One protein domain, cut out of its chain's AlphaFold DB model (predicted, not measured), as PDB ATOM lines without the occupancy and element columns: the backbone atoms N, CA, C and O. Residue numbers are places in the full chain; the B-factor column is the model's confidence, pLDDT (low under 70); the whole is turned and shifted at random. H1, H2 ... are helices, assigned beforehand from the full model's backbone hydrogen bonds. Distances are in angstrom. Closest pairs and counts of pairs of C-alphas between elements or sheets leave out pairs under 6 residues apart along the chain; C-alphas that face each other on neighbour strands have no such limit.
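What this domain is: This is residues 19 to 98 of the 99 residues of the protein "2TM domain-containing protein" of Rudanella paleaurantiibacter (UniProt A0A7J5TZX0). A long helical hairpin, H1 and H2 side by side, with a short third helix, H3, sticking out beyond the end of H2 away from the hairpin's turn. The 80 printed residues hold three named helices in the order H1, H2, H3 and no named strand, class all helix. The whole is extended, a rod with a radius of gyration of the C-alphas of 20.0 A and spans of 68 by 22 by 14 A.

How they stand to each other: H1, residues 19 to 50, touches H2, residues 59 to 81, at a shallow tilt of 14 degrees, opposite ways. Their closest C-alphas, of Trp 40 and Pro 60, are 6.3 A apart. H2 has a kink of 26 degrees near residue 70. H3, residues 87 to 97, is apart from H1, and only just apart from H2, the closest C-alphas being 8.1 A apart. Every O i to N i+4 pair is within hydrogen-bond range in H1 and H3; in H2 17 of 19 are.

Where its parts are: H1 measures 45.7 A from C-alpha 19 at (-9.256, 4.910, 102.082) to C-alpha 50 at (-54.694, 7.215, 98.187). H2 measures 33.8 A and H3 15.4 A, ending at C-alpha 97 at (11.242, 15.723, 83.220).

The domain as a whole: The C-alphas of Phe 49 and Ser 98, the two farthest apart, are 68.5 A apart. Residues 83 to 98 stand free. The printed part has no cut and no long link. pLDDT is under 70 at residues 77, 79 to 93 and 96 to 98.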
ATOM      1  N   ALA A  19      -8.317   5.541 101.160       72.00
ATOM      2  CA  ALA A  19      -9.256   4.910 102.082       72.00
ATOM      3  C   ALA A  19     -10.398   5.864 102.468       72.00
ATOM      4  O   ALA A  19     -11.564   5.463 102.444       72.00
ATOM      5  N   LYS A  20     -10.085   7.135 102.749       73.81
ATOM      6  CA  LYS A  20     -11.077   8.163 103.093       73.81
ATOM      7  C   LYS A  20     -12.069   8.400 101.950       73.81
ATOM      8  O   LYS A  20     -13.273   8.300 102.179       73.81
ATOM      9  N   LYS A  21     -11.578   8.587 100.718       70.81
ATOM     10  CA  LYS A  21     -12.418   8.773  99.518       70.81
ATOM     11  C   LYS A  21     -13.368   7.591  99.292       70.81
ATOM     12  O   LYS A  21     -14.542   7.778  98.977       70.81
ATOM     13  N   ARG A  22     -12.898   6.358  99.519       70.94
ATOM     14  CA  ARG A  22     -13.733   5.146  99.411       70.94
ATOM     15  C   ARG A  22     -14.842   5.092 100.469       70.94
ATOM     16  O   ARG A  22     -15.933   4.601 100.177       70.94
ATOM     17  N   VAL A  23     -14.583   5.561 101.692       78.31
ATOM     18  CA  VAL A  23     -15.576   5.573 102.782       78.31
ATOM     19  C   VAL A  23     -16.618   6.671 102.579       78.31
ATOM     20  O   VAL A  23     -17.812   6.386 102.691       78.31
ATOM     21  N   GLU A  24     -16.194   7.886 102.223       76.69
ATOM     22  CA  GLU A  24     -17.105   8.997 101.907       76.69
ATOM     23  C   GLU A  24     -18.033   8.633 100.739       76.69
ATOM     24  O   GLU A  24     -19.248   8.826 100.827       76.69
ATOM     25  N   PHE A  25     -17.502   7.975  99.701       76.81
ATOM     26  CA  PHE A  25     -18.311   7.478  98.591       76.81
ATOM     27  C   PHE A  25     -19.395   6.486  99.050       76.81
ATOM     28  O   PHE A  25     -20.568   6.624  98.695       76.81
ATOM     29  N   LYS A  26     -19.037   5.492  99.879       77.00
ATOM     30  CA  LYS A  26     -20.007   4.517 100.409       77.00
ATOM     31  C   LYS A  26     -21.097   5.189 101.244       77.00
ATOM     32  O   LYS A  26     -22.248   4.761 101.188       77.00
ATOM     33  N   GLN A  27     -20.755   6.225 102.009       81.81
ATOM     34  CA  GLN A  27     -21.740   6.997 102.767       81.81
ATOM     35  C   GLN A  27     -22.713   7.733 101.844       81.81
ATOM     36  O   GLN A  27     -23.921   7.637 102.058       81.81
ATOM     37  N   HIS A  28     -22.219   8.409 100.803       82.69
ATOM     38  CA  HIS A  28     -23.071   9.085  99.821       82.69
ATOM     39  C   HIS A  28     -23.973   8.108  99.061       82.69
ATOM     40  O   HIS A  28     -25.174   8.355  98.946       82.69
ATOM     41  N   LEU A  29     -23.442   6.958  98.633       85.44
ATOM     42  CA  LEU A  29     -24.235   5.908  97.991       85.44
ATOM     43  C   LEU A  29     -25.329   5.369  98.920       85.44
ATOM     44  O   LEU A  29     -26.474   5.214  98.501       85.44
ATOM     45  N   ARG A  30     -25.002   5.118 100.195       85.56
ATOM     46  CA  ARG A  30     -25.980   4.651 101.186       85.56
ATOM     47  C   ARG A  30     -27.119   5.651 101.349       85.56
ATOM     48  O   ARG A  30     -28.278   5.252 101.314       85.56
ATOM     49  N   THR A  31     -26.795   6.932 101.507       87.19
ATOM     50  CA  THR A  31     -27.799   7.995 101.628       87.19
ATOM     51  C   THR A  31     -28.658   8.088 100.371       87.19
ATOM     52  O   THR A  31     -29.878   8.160 100.480       87.19
ATOM     53  N   TYR A  32     -28.051   8.001  99.183       87.56
ATOM     54  CA  TYR A  32     -28.784   7.982  97.918       87.56
ATOM     55  C   TYR A  32     -29.787   6.823  97.865       87.56
ATOM     56  O   TYR A  32     -30.967   7.057  97.616       87.56
ATOM     57  N   VAL A  33     -29.365   5.588  98.151       89.56
ATOM     58  CA  VAL A  33     -30.268   4.423  98.141       89.56
ATOM     59  C   VAL A  33     -31.405   4.601  99.146       89.56
ATOM     60  O   VAL A  33     -32.555   4.322  98.820       89.56
ATOM     61  N   LEU A  34     -31.105   5.110 100.341       92.12
ATOM     62  CA  LEU A  34     -32.080   5.280 101.417       92.12
ATOM     63  C   LEU A  34     -33.145   6.331 101.068       92.12
ATOM     64  O   LEU A  34     -34.336   6.077 101.239       92.12
ATOM     65  N   ILE A  35     -32.733   7.472 100.507       91.19
ATOM     66  CA  ILE A  35     -33.657   8.519 100.047       91.19
ATOM     67  C   ILE A  35     -34.507   8.008  98.884       91.19
ATOM     68  O   ILE A  35     -35.727   8.145  98.921       91.19
ATOM     69  N   ASN A  36     -33.898   7.382  97.872       90.81
ATOM     70  CA  ASN A  36     -34.652   6.852  96.736       90.81
ATOM     71  C   ASN A  36     -35.662   5.795  97.195       90.81
ATOM     72  O   ASN A  36     -36.824   5.866  96.808       90.81
ATOM     73  N   ALA A  37     -35.266   4.872  98.073       92.31
ATOM     74  CA  ALA A  37     -36.173   3.877  98.639       92.31
ATOM     75  C   ALA A  37     -37.350   4.528  99.382       92.31
ATOM     76  O   ALA A  37     -38.493   4.110  99.192       92.31
ATOM     77  N   ALA A  38     -37.105   5.576 100.173       93.44
ATOM     78  CA  ALA A  38     -38.165   6.317 100.854       93.44
ATOM     79  C   ALA A  38     -39.125   6.989  99.859       93.44
ATOM     80  O   ALA A  38     -40.339   6.842  99.984       93.44
ATOM     81  N   VAL A  39     -38.598   7.658  98.829       92.19
ATOM     82  CA  VAL A  39     -39.406   8.310  97.783       92.19
ATOM     83  C   VAL A  39     -40.257   7.289  97.023       92.19
ATOM     84  O   VAL A  39     -41.456   7.502  96.839       92.19
ATOM     85  N   TRP A  40     -39.672   6.158  96.626       92.12
ATOM     86  CA  TRP A  40     -40.402   5.063  95.983       92.12
ATOM     87  C   TRP A  40     -41.474   4.477  96.897       92.12
ATOM     88  O   TRP A  40     -42.592   4.240  96.447       92.12
ATOM     89  N   THR A  41     -41.170   4.296  98.183       93.62
ATOM     90  CA  THR A  41     -42.135   3.801  99.174       93.62
ATOM     91  C   THR A  41     -43.325   4.747  99.292       93.62
ATOM     92  O   THR A  41     -44.465   4.297  99.237       93.62
ATOM     93  N   ILE A  42     -43.079   6.057  99.380       91.50
ATOM     94  CA  ILE A  42     -44.134   7.077  99.428       91.50
ATOM     95  C   ILE A  42     -44.957   7.058  98.138       91.50
ATOM     96  O   ILE A  42     -46.182   7.073  98.192       91.50
ATOM     97  N   TYR A  43     -44.311   6.981  96.975       90.69
ATOM     98  CA  TYR A  43     -45.006   6.923  95.691       90.69
ATOM     99  C   TYR A  43     -45.908   5.690  95.563       90.69
ATOM    100  O   TYR A  43     -47.067   5.812  95.160       90.69
ATOM    101  N   LEU A  44     -45.408   4.509  95.941       90.88
ATOM    102  CA  LEU A  44     -46.203   3.284  95.952       90.88
ATOM    103  C   LEU A  44     -47.342   3.393  96.967       90.88
ATOM    104  O   LEU A  44     -48.476   3.053  96.640       90.88
ATOM    105  N   ALA A  45     -47.080   3.935  98.158       92.31
ATOM    106  CA  ALA A  45     -48.107   4.130  99.169       92.31
ATOM    107  C   ALA A  45     -49.224   5.069  98.677       92.31
ATOM    108  O   ALA A  45     -50.399   4.728  98.771       92.31
ATOM    109  N   LEU A  46     -48.877   6.205  98.068       89.50
ATOM    110  CA  LEU A  46     -49.846   7.124  97.462       89.50
ATOM    111  C   LEU A  46     -50.641   6.451  96.336       89.50
ATOM    112  O   LEU A  46     -51.856   6.614  96.248       89.50
ATOM    113  N   THR A  47     -49.972   5.651  95.508       88.06
ATOM    114  CA  THR A  47     -50.604   4.950  94.384       88.06
ATOM    115  C   THR A  47     -51.592   3.877  94.849       88.06
ATOM    116  O   THR A  47     -52.662   3.732  94.260       88.06
ATOM    117  N   PHE A  48     -51.249   3.108  95.886       87.75
ATOM    118  CA  PHE A  48     -52.071   1.987  96.348       87.75
ATOM    119  C   PHE A  48     -53.127   2.378  97.384       87.75
ATOM    120  O   PHE A  48     -54.216   1.804  97.350       87.75
ATOM    121  N   PHE A  49     -52.830   3.327  98.277       88.94
ATOM    122  CA  PHE A  49     -53.697   3.677  99.410       88.94
ATOM    123  C   PHE A  49     -54.474   4.986  99.235       88.94
ATOM    124  O   PHE A  49     -55.477   5.161  99.922       88.94
ATOM    125  N   VAL A  50     -54.044   5.900  98.354       87.88
ATOM    126  CA  VAL A  50     -54.694   7.215  98.187       87.88
ATOM    127  C   VAL A  50     -55.443   7.303  96.864       87.88
ATOM    128  O   VAL A  50     -56.669   7.351  96.856       87.88
ATOM    129  N   ASP A  51     -54.728   7.305  95.739       82.00
ATOM    130  CA  ASP A  51     -55.347   7.389  94.415       82.00
ATOM    131  C   ASP A  51     -54.455   6.735  93.355       82.00
ATOM    132  O   ASP A  51     -53.316   7.141  93.106       82.00
ATOM    133  N   ARG A  52     -55.013   5.746  92.651       79.38
ATOM    134  CA  ARG A  52     -54.324   5.046  91.560       79.38
ATOM    135  C   ARG A  52     -54.006   5.958  90.375       79.38
ATOM    136  O   ARG A  52     -53.113   5.636  89.593       79.38
ATOM    137  N   ARG A  53     -54.681   7.108  90.236       79.94
ATOM    138  CA  ARG A  53     -54.355   8.137  89.230       79.94
ATOM    139  C   ARG A  53     -52.984   8.768  89.480       79.94
ATOM    140  O   ARG A  53     -52.337   9.161  88.513       79.94
ATOM    141  N   ILE A  54     -52.516   8.817  90.731       76.94
ATOM    142  CA  ILE A  54     -51.170   9.310  91.086       76.94
ATOM    143  C   ILE A  54     -50.097   8.383  90.498       76.94
ATOM    144  O   ILE A  54     -49.069   8.842  90.004       76.94
ATOM    145  N   GLY A  55     -50.379   7.078  90.441       77.75
ATOM    146  CA  GLY A  55     -49.504   6.076  89.834       77.75
ATOM    147  C   GLY A  55     -49.308   6.223  88.323       77.75
ATOM    148  O   GLY A  55     -48.436   5.574  87.752       77.75
ATOM    149  N   ARG A  56     -50.079   7.080  87.642       77.44
ATOM    150  CA  ARG A  56     -50.023   7.210  86.178       77.44
ATOM    151  C   ARG A  56     -48.757   7.903  85.676       77.44
ATOM    152  O   ARG A  56     -48.387   7.710  84.522       77.44
ATOM    153  N   PHE A  57     -48.102   8.689  86.529       83.19
ATOM    154  CA  PHE A  57     -46.838   9.345  86.213       83.19
ATOM    155  C   PHE A  57     -45.801   9.045  87.305       83.19
ATOM    156  O   PHE A  57     -45.896   9.593  88.408       83.19
ATOM    157  N   PRO A  58     -44.813   8.171  87.041       82.25
ATOM    158  CA  PRO A  58     -43.804   7.791  88.022       82.25
ATOM    159  C   PRO A  58     -42.735   8.882  88.147       82.25
ATOM    160  O   PRO A  58     -41.597   8.735  87.709       82.25
ATOM    161  N   TRP A  59     -43.097   9.992  88.786       84.94
ATOM    162  CA  TRP A  59     -42.191  11.110  89.049       84.94
ATOM    163  C   TRP A  59     -40.893  10.735  89.805       84.94
ATOM    164  O   TRP A  59     -39.870  11.362  89.513       84.94
ATOM    165  N   PRO A  60     -40.842   9.708  90.693       89.75
ATOM    166  CA  PRO A  60     -39.589   9.301  91.336       89.75
ATOM    167  C   PRO A  60     -38.513   8.857  90.347       89.75
ATOM    168  O   PRO A  60     -37.327   9.016  90.619       89.75
ATOM    169  N   VAL A  61     -38.912   8.336  89.180       88.06
ATOM    170  CA  VAL A  61     -37.984   7.857  88.149       88.06
ATOM    171  C   VAL A  61     -37.060   8.986  87.705       88.06
ATOM    172  O   VAL A  61     -35.850   8.791  87.669       88.06
ATOM    173  N   PHE A  62     -37.576  10.193  87.473       87.44
ATOM    174  CA  PHE A  62     -36.747  11.328  87.053       87.44
ATOM    175  C   PHE A  62     -35.729  11.745  88.120       87.44
ATOM    176  O   PHE A  62     -34.577  12.013  87.787       87.44
ATOM    177  N   MET A  63     -36.119  11.731  89.399       85.38
ATOM    178  CA  MET A  63     -35.206  11.969  90.527       85.38
ATOM    179  C   MET A  63     -34.111  10.898  90.590       85.38
ATOM    180  O   MET A  63     -32.926  11.222  90.684       85.38
ATOM    181  N   THR A  64     -34.496   9.623  90.463       87.38
ATOM    182  CA  THR A  64     -33.553   8.499  90.524       87.38
ATOM    183  C   THR A  64     -32.568   8.531  89.357       87.38
ATOM    184  O   THR A  64     -31.366   8.454  89.584       87.38
ATOM    185  N   PHE A  65     -33.035   8.724  88.121       87.81
ATOM    186  CA  PHE A  65     -32.182   8.731  86.934       87.81
ATOM    187  C   PHE A  65     -31.324   9.991  86.846       87.81
ATOM    188  O   PHE A  65     -30.123   9.881  86.611       87.81
ATOM    189  N   GLY A  66     -31.900  11.172  87.086       86.31
ATOM    190  CA  GLY A  66     -31.166  12.436  87.003       86.31
ATOM    191  C   GLY A  66     -29.989  12.481  87.976       86.31
ATOM    192  O   GLY A  66     -28.862  12.769  87.581       86.31
ATOM    193  N   TRP A  67     -30.225  12.132  89.243       83.38
ATOM    194  CA  TRP A  67     -29.168  12.144  90.259       83.38
ATOM    195  C   TRP A  67     -28.324  10.861  90.249       83.38
ATOM    196  O   TRP A  67     -27.139  10.894  90.580       83.38
ATOM    197  N   GLY A  68     -28.902   9.732  89.836       84.56
ATOM    198  CA  GLY A  68     -28.222   8.438  89.778       84.56
ATOM    199  C   GLY A  68     -27.102   8.395  88.747       84.56
ATOM    200  O   GLY A  68     -26.034   7.866  89.041       84.56
ATOM    201  N   ILE A  69     -27.291   9.011  87.576       84.12
ATOM    202  CA  ILE A  69     -26.252   9.077  86.536       84.12
ATOM    203  C   ILE A  69     -25.027   9.858  87.035       84.12
ATOM    204  O   ILE A  69     -23.894   9.410  86.852       84.12
ATOM    205  N   GLY A  70     -25.237  10.984  87.725       81.06
ATOM    206  CA  GLY A  70     -24.151  11.762  88.329       81.06
ATOM    207  C   GLY A  70     -23.387  10.973  89.397       81.06
ATOM    208  O   GLY A  70     -22.156  10.972  89.407       81.06
ATOM    209  N   LEU A  71     -24.107  10.232  90.247       82.62
ATOM    210  CA  LEU A  71     -23.504   9.385  91.279       82.62
ATOM    211  C   LEU A  71     -22.691   8.230  90.680       82.62
ATOM    212  O   LEU A  71     -21.590   7.949  91.149       82.62
ATOM    213  N   VAL A  72     -23.208   7.574  89.636       81.38
ATOM    214  CA  VAL A  72     -22.511   6.487  88.931       81.38
ATOM    215  C   VAL A  72     -21.276   7.010  88.196       81.38
ATOM    216  O   VAL A  72     -20.233   6.361  88.232       81.38
ATOM    217  N   SER A  73     -21.347   8.196  87.590       80.00
ATOM    218  CA  SER A  73     -20.184   8.854  86.979       80.00
ATOM    219  C   SER A  73     -19.087   9.131  88.015       80.00
ATOM    220  O   SER A  73     -17.924   8.771  87.819       80.00
ATOM    221  N   HIS A  74     -19.465   9.669  89.178       75.75
ATOM    222  CA  HIS A  74     -18.532   9.892  90.280       75.75
ATOM    223  C   HIS A  74     -17.961   8.575  90.836       75.75
ATOM    224  O   HIS A  74     -16.765   8.483  91.110       75.75
ATOM    225  N   TYR A  75     -18.789   7.530  90.943       74.69
ATOM    226  CA  TYR A  75     -18.354   6.192  91.346       74.69
ATOM    227  C   TYR A  75     -17.303   5.616  90.402       74.69
ATOM    228  O   TYR A  75     -16.253   5.165  90.855       74.69
ATOM    229  N   LEU A  76     -17.581   5.643  89.096       74.44
ATOM    230  CA  LEU A  76     -16.665   5.164  88.068       74.44
ATOM    231  C   LEU A  76     -15.353   5.938  88.127       74.44
ATOM    232  O   LEU A  76     -14.304   5.313  88.108       74.44
ATOM    233  N   SER A  77     -15.382   7.260  88.302       68.25
ATOM    234  CA  SER A  77     -14.159   8.051  88.480       68.25
ATOM    235  C   SER A  77     -13.336   7.581  89.688       68.25
ATOM    236  O   SER A  77     -12.159   7.270  89.530       68.25
ATOM    237  N   VAL A  78     -13.937   7.425  90.872       70.31
ATOM    238  CA  VAL A  78     -13.209   6.994  92.083       70.31
ATOM    239  C   VAL A  78     -12.709   5.547  91.980       70.31
ATOM    240  O   VAL A  78     -11.608   5.240  92.442       70.31
ATOM    241  N   TYR A  79     -13.490   4.645  91.383       65.69
ATOM    242  CA  TYR A  79     -13.147   3.224  91.286       65.69
ATOM    243  C   TYR A  79     -12.128   2.944  90.172       65.69
ATOM    244  O   TYR A  79     -11.197   2.166  90.370       65.69
ATOM    245  N   TRP A  80     -12.257   3.617  89.026       61.91
ATOM    246  CA  TRP A  80     -11.343   3.485  87.887       61.91
ATOM    247  C   TRP A  80     -10.008   4.186  88.157       61.91
ATOM    248  O   TRP A  80      -8.950   3.631  87.863       61.91
ATOM    249  N   GLN A  81     -10.033   5.348  88.815       55.88
ATOM    250  CA  GLN A  81      -8.820   6.043  89.259       55.88
ATOM    251  C   GLN A  81      -8.170   5.372  90.480       55.88
ATOM    252  O   GLN A  81      -6.981   5.540  90.727       55.88
ATOM    253  N   GLY A  82      -8.917   4.546  91.217       52.44
ATOM    254  CA  GLY A  82      -8.389   3.729  92.308       52.44
ATOM    255  C   GLY A  82      -7.601   2.487  91.871       52.44
ATOM    256  O   GLY A  82      -6.988   1.862  92.736       52.44
ATOM    257  N   ASN A  83      -7.620   2.110  90.582       48.97
ATOM    258  CA  ASN A  83      -6.989   0.882  90.067       48.97
ATOM    259  C   ASN A  83      -5.931   1.124  88.972       48.97
ATOM    260  O   ASN A  83      -5.233   0.193  88.577       48.97
ATOM    261  N   GLY A  84      -5.796   2.350  88.469       45.88
ATOM    262  CA  GLY A  84      -4.820   2.697  87.443       45.88
ATOM    263  C   GLY A  84      -4.122   3.988  87.818       45.88
ATOM    264  O   GLY A  84      -4.781   5.016  87.884       45.88
ATOM    265  N   SER A  85      -2.815   3.880  88.081       47.62
ATOM    266  CA  SER A  85      -1.797   4.941  88.054       47.62
ATOM    267  C   SER A  85      -2.362   6.352  87.914       47.62
ATOM    268  O   SER A  85      -2.796   6.728  86.823       47.62
ATOM    269  N   ASP A  86      -2.326   7.087  89.023       58.44
ATOM    270  CA  ASP A  86      -2.760   8.471  89.140       58.44
ATOM    271  C   ASP A  86      -2.372   9.265  87.873       58.44
ATOM    272  O   ASP A  86      -1.180   9.410  87.580       58.44
ATOM    273  N   PRO A  87      -3.342   9.752  87.080       56.72
ATOM    274  CA  PRO A  87      -3.070  10.669  85.979       56.72
ATOM    275  C   PRO A  87      -2.242  11.862  86.459       56.72
ATOM    276  O   PRO A  87      -1.409  12.364  85.716       56.72
ATOM    277  N   ILE A  88      -2.412  12.247  87.731       59.94
ATOM    278  CA  ILE A  88      -1.650  13.304  88.390       59.94
ATOM    279  C   ILE A  88      -0.177  12.922  88.544       59.94
ATOM    280  O   ILE A  88       0.674  13.765  88.302       59.94
ATOM    281  N   GLU A  89       0.150  11.666  88.857       61.06
ATOM    282  CA  GLU A  89       1.544  11.206  88.954       61.06
ATOM    283  C   GLU A  89       2.216  11.192  87.573       61.06
ATOM    284  O   GLU A  89       3.377  11.568  87.433       61.06
ATOM    285  N   ARG A  90       1.472  10.822  86.519       63.47
ATOM    286  CA  ARG A  90       1.966  10.890  85.130       63.47
ATOM    287  C   ARG A  90       2.180  12.328  84.659       63.47
ATOM    288  O   ARG A  90       3.173  12.602  83.986       63.47
ATOM    289  N   GLU A  91       1.270  13.237  85.002       64.94
ATOM    290  CA  GLU A  91       1.400  14.661  84.677       64.94
ATOM    291  C   GLU A  91       2.544  15.304  85.479       64.94
ATOM    292  O   GLU A  91       3.338  16.068  84.932       64.94
ATOM    293  N   TYR A  92       2.688  14.936  86.757       69.69
ATOM    294  CA  TYR A  92       3.770  15.389  87.629       69.69
ATOM    295  C   TYR A  92       5.132  14.933  87.105       69.69
ATOM    296  O   TYR A  92       6.028  15.759  86.952       69.69
ATOM    297  N   GLN A  93       5.274  13.657  86.728       68.06
ATOM    298  CA  GLN A  93       6.505  13.140  86.118       68.06
ATOM    299  C   GLN A  93       6.840  13.834  84.794       68.06
ATOM    300  O   GLN A  93       8.012  14.107  84.535       68.06
ATOM    301  N   ARG A  94       5.838  14.179  83.972       71.06
ATOM    302  CA  ARG A  94       6.056  14.985  82.759       71.06
ATOM    303  C   ARG A  94       6.606  16.369  83.080       71.06
ATOM    304  O   ARG A  94       7.555  16.801  82.433       71.06
ATOM    305  N   LEU A  95       6.036  17.058  84.068       71.81
ATOM    306  CA  LEU A  95       6.514  18.380  84.484       71.81
ATOM    307  C   LEU A  95       7.918  18.309  85.094       71.81
ATOM    308  O   LEU A  95       8.732  19.190  84.839       71.81
ATOM    309  N   GLN A  96       8.227  17.240  85.830       68.56
ATOM    310  CA  GLN A  96       9.542  17.028  86.436       68.56
ATOM    311  C   GLN A  96      10.638  16.705  85.410       68.56
ATOM    312  O   GLN A  96      11.769  17.125  85.593       68.56
ATOM    313  N   GLN A  97      10.313  15.985  84.331       69.62
ATOM    314  CA  GLN A  97      11.242  15.723  83.220       69.62
ATOM    315  C   GLN A  97      11.429  16.925  82.281       69.62
ATOM    316  O   GLN A  97      12.299  16.887  81.414       69.62
ATOM    317  N   SER A  98      10.594  17.960  82.417       63.88
ATOM    318  CA  SER A  98      10.641  19.178  81.600       63.88
ATOM    319  C   SER A  98      11.448  20.318  82.249       63.88
ATOM    320  O   SER A  98      11.496  21.408  81.677       63.88
TER     321      SER A  98